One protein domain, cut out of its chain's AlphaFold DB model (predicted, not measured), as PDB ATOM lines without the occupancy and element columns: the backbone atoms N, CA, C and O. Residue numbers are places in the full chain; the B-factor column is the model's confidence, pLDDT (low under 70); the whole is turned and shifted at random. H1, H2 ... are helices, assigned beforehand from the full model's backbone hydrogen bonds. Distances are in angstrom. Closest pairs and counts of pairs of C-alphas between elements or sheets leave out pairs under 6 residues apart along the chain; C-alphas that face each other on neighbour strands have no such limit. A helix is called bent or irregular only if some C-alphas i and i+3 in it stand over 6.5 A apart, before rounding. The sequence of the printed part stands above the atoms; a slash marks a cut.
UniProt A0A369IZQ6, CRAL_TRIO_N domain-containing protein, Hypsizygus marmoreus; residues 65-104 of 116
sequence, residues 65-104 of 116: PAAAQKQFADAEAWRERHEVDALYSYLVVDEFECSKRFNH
ATOM      1  N   PRO A  65     157.462 168.345 159.168       89.38
ATOM      2  CA  PRO A  65     156.699 167.150 158.796       89.38
ATOM      3  C   PRO A  65     156.429 167.031 157.290       89.38
ATOM      4  O   PRO A  65     156.459 165.928 156.753       89.38
ATOM      5  N   ALA A  66     156.213 168.147 156.587       89.00
ATOM      6  CA  ALA A  66     155.927 168.138 155.151       89.00
ATOM      7  C   ALA A  66     157.168 167.761 154.325       89.00
ATOM      8  O   ALA A  66     157.099 166.939 153.410       89.00
ATOM      9  N   ALA A  67     158.331 168.316 154.676       88.94
ATOM     10  CA  ALA A  67     159.591 167.960 154.024       88.94
ATOM     11  C   ALA A  67     160.000 166.507 154.328       88.94
ATOM     12  O   ALA A  67     160.505 165.811 153.444       88.94
ATOM     13  N   ALA A  68     159.759 166.041 155.558       91.69
ATOM     14  CA  ALA A  68     159.987 164.653 155.947       91.69
ATOM     15  C   ALA A  68     159.057 163.688 155.195       91.69
ATOM     16  O   ALA A  68     159.516 162.635 154.760       91.69
ATOM     17  N   GLN A  69     157.791 164.063 154.968       90.88
ATOM     18  CA  GLN A  69     156.831 163.244 154.216       90.88
ATOM     19  C   GLN A  69     157.309 163.008 152.791       90.88
ATOM     20  O   GLN A  69     157.306 161.872 152.330       90.88
ATOM     21  N   LYS A  70     157.759 164.064 152.107       91.25
ATOM     22  CA  LYS A  70     158.295 163.933 150.753       91.25
ATOM     23  C   LYS A  70     159.474 162.960 150.712       91.25
ATOM     24  O   LYS A  70     159.485 162.053 149.894       91.25
ATOM     25  N   GLN A  71     160.429 163.110 151.631       90.38
ATOM     26  CA  GLN A  71     161.586 162.215 151.698       90.38
ATOM     27  C   GLN A  71     161.187 160.762 151.999       90.38
ATOM     28  O   GLN A  71     161.795 159.845 151.458       90.38
ATOM     29  N   PHE A  72     160.190 160.556 152.859       89.00
ATOM     30  CA  PHE A  72     159.667 159.230 153.167       89.00
ATOM     31  C   PHE A  72     159.003 158.592 151.939       89.00
ATOM     32  O   PHE A  72     159.332 157.467 151.583       89.00
ATOM     33  N   ALA A  73     158.142 159.336 151.243       88.38
ATOM     34  CA  ALA A  73     157.484 158.879 150.021       88.38
ATOM     35  C   ALA A  73     158.491 158.551 148.907       88.38
ATOM     36  O   ALA A  73     158.381 157.512 148.265       88.38
ATOM     37  N   ASP A  74     159.502 159.403 148.711       89.56
ATOM     38  CA  ASP A  74     160.567 159.170 147.733       89.56
ATOM     39  C   ASP A  74     161.371 157.898 148.072       89.56
ATOM     40  O   ASP A  74     161.758 157.150 147.173       89.56
ATOM     41  N   ALA A  75     161.604 157.630 149.364       87.19
ATOM     42  CA  ALA A  75     162.308 156.434 149.823       87.19
ATOM     43  C   ALA A  75     161.487 155.153 149.613       87.19
ATOM     44  O   ALA A  75     162.031 154.161 149.131       87.19
ATOM     45  N   GLU A  76     160.192 155.169 149.931       85.88
ATOM     46  CA  GLU A  76     159.302 154.023 149.702       85.88
ATOM     47  C   GLU A  76     159.114 153.760 148.200       85.88
ATOM     48  O   GLU A  76     159.255 152.623 147.755       85.88
ATOM     49  N   ALA A  77     158.953 154.805 147.381       86.81
ATOM     50  CA  ALA A  77     158.904 154.662 145.924       86.81
ATOM     51  C   ALA A  77     160.210 154.094 145.345       86.81
ATOM     52  O   ALA A  77     160.191 153.354 144.362       86.81
ATOM     53  N   TRP A  78     161.364 154.434 145.928       87.94
ATOM     54  CA  TRP A  78     162.639 153.828 145.547       87.94
ATOM     55  C   TRP A  78     162.693 152.345 145.935       87.94
ATOM     56  O   TRP A  78     163.107 151.526 145.118       87.94
ATOM     57  N   ARG A  79     162.229 151.980 147.136       84.19
ATOM     58  CA  ARG A  79     162.182 150.580 147.590       84.19
ATOM     59  C   ARG A  79     161.308 149.710 146.698       84.19
ATOM     60  O   ARG A  79     161.751 148.631 146.316       84.19
ATOM     61  N   GLU A  80     160.130 150.208 146.331       82.56
ATOM     62  CA  GLU A  80     159.206 149.518 145.429       82.56
ATOM     63  C   GLU A  80     159.828 149.333 144.037       82.56
ATOM     64  O   GLU A  80     159.874 148.221 143.520       82.56
ATOM     65  N   ARG A  81     160.403 150.397 143.455       84.94
ATOM     66  CA  ARG A  81     161.045 150.336 142.127       84.94
ATOM     67  C   ARG A  81     162.230 149.381 142.054       84.94
ATOM     68  O   ARG A  81     162.511 148.858 140.982       84.94
ATOM     69  N   HIS A  82     162.966 149.237 143.150       80.62
ATOM     70  CA  HIS A  82     164.153 148.390 143.214       80.62
ATOM     71  C   HIS A  82     163.880 147.027 143.855       80.62
ATOM     72  O   HIS A  82     164.833 146.294 144.109       80.62
ATOM     73  N   GLU A  83     162.607 146.706 144.120       77.88
ATOM     74  CA  GLU A  83     162.159 145.435 144.698       77.88
ATOM     75  C   GLU A  83     162.996 145.027 145.921       77.88
ATOM     76  O   GLU A  83     163.365 143.866 146.102       77.88
ATOM     77  N   VAL A  84     163.333 146.007 146.769       76.00
ATOM     78  CA  VAL A  84     164.274 145.814 147.884       76.00
ATOM     79  C   VAL A  84     163.774 144.740 148.851       76.00
ATOM     80  O   VAL A  84     164.573 143.976 149.390       76.00
ATOM     81  N   ASP A  85     162.457 144.628 149.017       71.88
ATOM     82  CA  ASP A  85     161.841 143.589 149.845       71.88
ATOM     83  C   ASP A  85     162.055 142.180 149.272       71.88
ATOM     84  O   ASP A  85     162.239 141.220 150.021       71.88
ATOM     85  N   ALA A  86     162.107 142.049 147.944       69.75
ATOM     86  CA  ALA A  86     162.370 140.782 147.273       69.75
ATOM     87  C   ALA A  86     163.872 140.463 147.192       69.75
ATOM     88  O   ALA A  86     164.246 139.299 147.051       69.75
ATOM     89  N   LEU A  87     164.743 141.469 147.352       66.31
ATOM     90  CA  LEU A  87     166.199 141.322 147.297       66.31
ATOM     91  C   LEU A  87     166.701 140.222 148.242       66.31
ATOM     92  O   LEU A  87     167.551 139.424 147.859       66.31
ATOM     93  N   TYR A  88     166.132 140.116 149.447       58.12
ATOM     94  CA  TYR A  88     166.500 139.077 150.416       58.12
ATOM     95  C   TYR A  88     166.106 137.658 149.990       58.12
ATOM     96  O   TYR A  88     166.735 136.702 150.434       58.12
ATOM     97  N   SER A  89     165.101 137.508 149.125       63.50
ATOM     98  CA  SER A  89     164.722 136.206 148.571       63.50
ATOM     99  C   SER A  89     165.672 135.744 147.464       63.50
ATOM    100  O   SER A  89     165.780 134.541 147.228       63.50
ATOM    101  N   TYR A  90     166.329 136.679 146.774       58.97
ATOM    102  CA  TYR A  90     167.212 136.384 145.642       58.97
ATOM    103  C   TYR A  90     168.698 136.422 146.001       58.97
ATOM    104  O   TYR A  90     169.504 135.856 145.268       58.97
ATOM    105  N   LEU A  91     169.077 137.069 147.110       61.81
ATOM    106  CA  LEU A  91     170.469 137.170 147.537       61.81
ATOM    107  C   LEU A  91     170.972 135.803 148.027       61.81
ATOM    108  O   LEU A  91     170.813 135.431 149.192       61.81
ATOM    109  N   VAL A  92     171.590 135.039 147.129       63.12
ATOM    110  CA  VAL A  92     172.237 133.772 147.471       63.12
ATOM    111  C   VAL A  92     173.455 134.079 148.344       63.12
ATOM    112  O   VAL A  92     174.332 134.853 147.963       63.12
ATOM    113  N   VAL A  93     173.526 133.462 149.527       63.53
ATOM    114  CA  VAL A  93     174.595 133.682 150.525       63.53
ATOM    115  C   VAL A  93     176.001 133.550 149.914       63.53
ATOM    116  O   VAL A  93     176.911 134.280 150.297       63.53
ATOM    117  N   ASP A  94     176.169 132.677 148.919       60.69
ATOM    118  CA  ASP A  94     177.444 132.453 148.228       60.69
ATOM    119  C   ASP A  94     177.937 133.680 147.426       60.69
ATOM    120  O   ASP A  94     179.119 134.027 147.479       60.69
ATOM    121  N   GLU A  95     177.037 134.423 146.766       60.62
ATOM    122  CA  GLU A  95     177.383 135.656 146.032       60.62
ATOM    123  C   GLU A  95     177.792 136.795 146.979       60.62
ATOM    124  O   GLU A  95     178.705 137.580 146.681       60.62
ATOM    125  N   PHE A  96     177.169 136.859 148.158       61.19
ATOM    126  CA  PHE A  96     177.554 137.800 149.210       61.19
ATOM    127  C   PHE A  96     178.959 137.495 149.755       61.19
ATOM    128  O   PHE A  96     179.777 138.407 149.901       61.19
ATOM    129  N   GLU A  97     179.286 136.221 150.000       63.78
ATOM    130  CA  GLU A  97     180.621 135.824 150.469       63.78
ATOM    131  C   GLU A  97     181.707 136.013 149.394       63.78
ATOM    132  O   GLU A  97     182.819 136.459 149.703       63.78
ATOM    133  N   CYS A  98     181.393 135.779 148.116       59.97
ATOM    134  CA  CYS A  98     182.288 136.109 147.004       59.97
ATOM    135  C   CYS A  98     182.573 137.620 146.919       59.97
ATOM    136  O   CYS A  98     183.727 138.021 146.747       59.97
ATOM    137  N   SER A  99     181.572 138.477 147.140       60.50
ATOM    138  CA  SER A  99     181.748 139.939 147.143       60.50
ATOM    139  C   SER A  99     182.672 140.439 148.262       60.50
ATOM    140  O   SER A  99     183.419 141.404 148.065       60.50
ATOM    141  N   LYS A 100     182.693 139.772 149.427       62.06
ATOM    142  CA  LYS A 100     183.640 140.088 150.514       62.06
ATOM    143  C   LYS A 100     185.083 139.755 150.150       62.06
ATOM    144  O   LYS A 100     185.986 140.493 150.536       62.06
ATOM    145  N   ARG A 101     185.307 138.679 149.385       59.25
ATOM    146  CA  ARG A 101     186.646 138.288 148.912       59.25
ATOM    147  C   ARG A 101     187.237 139.309 147.938       59.25
ATOM    148  O   ARG A 101     188.436 139.561 147.996       59.25
ATOM    149  N   PHE A 102     186.410 139.935 147.100       58.28
ATOM    150  CA  PHE A 102     186.857 140.987 146.177       58.28
ATOM    151  C   PHE A 102     187.059 142.357 146.850       58.28
ATOM    152  O   PHE A 102     187.921 143.119 146.423       58.28
ATOM    153  N   ASN A 103     186.340 142.666 147.936       53.78
ATOM    154  CA  ASN A 103     186.445 143.948 148.656       53.78
ATOM    155  C   ASN A 103     187.569 144.002 149.717       53.78
ATOM    156  O   ASN A 103     187.527 144.819 150.638       53.78
ATOM    157  N   HIS A 104     188.624 143.191 149.580       52.72
ATOM    158  CA  HIS A 104     189.842 143.291 150.397       52.72
ATOM    159  C   HIS A 104     190.791 144.398 149.882       52.72
ATOM    160  O   HIS A 104     191.981 144.173 149.689       52.72
TER     161      HIS A 104
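This is residues 65 to 104 of the 116 residues of the protein "CRAL_TRIO_N domain-containing protein" of Hypsizygus marmoreus (UniProt A0A369IZQ6). Three helices are strung one after another in an open L with no core: H1 and H2 make the long limb, running much the same way, and H3 turns off beyond H2 as the short limb. The printed part has 40 residues, is all helix with no named strand, and is extended, with a radius of gyration of the C-alphas of 15.3 A. Its outline is flat, 43 by 23 by 12 A.

H1, residues 65 to 81, begins at C-alpha 65 (156.699, 167.150, 158.796) and is 24.1 A long. H2 is residues 84 to 90, 10.1 A, and only just irregular: C-alphas 85 and 88 are 6.51 A apart. H3, residues 93 to 102, 14.9 A, ends at C-alpha 102 (186.857, 140.987, 146.177).

H1 and H2 are close but not clearly touching; their closest C-alphas, of Arg 79 and Asp 85, are 7.4 A apart. They run the same way at a shallow tilt of 27 degrees. H3 is apart from both. Every O i to N i+4 pair is within hydrogen-bond range in H1 and H3; in H2, 1 of 3 is, beside 3 of 4 O i to N i+3 pairs.

The farthest C-alphas, of Ala 66 and Arg 101, are 43.3 A apart. The printed part has no cut, and both links are tight. Mean pLDDT of the printed part is 74.1; residues 86 to 104 are under 70.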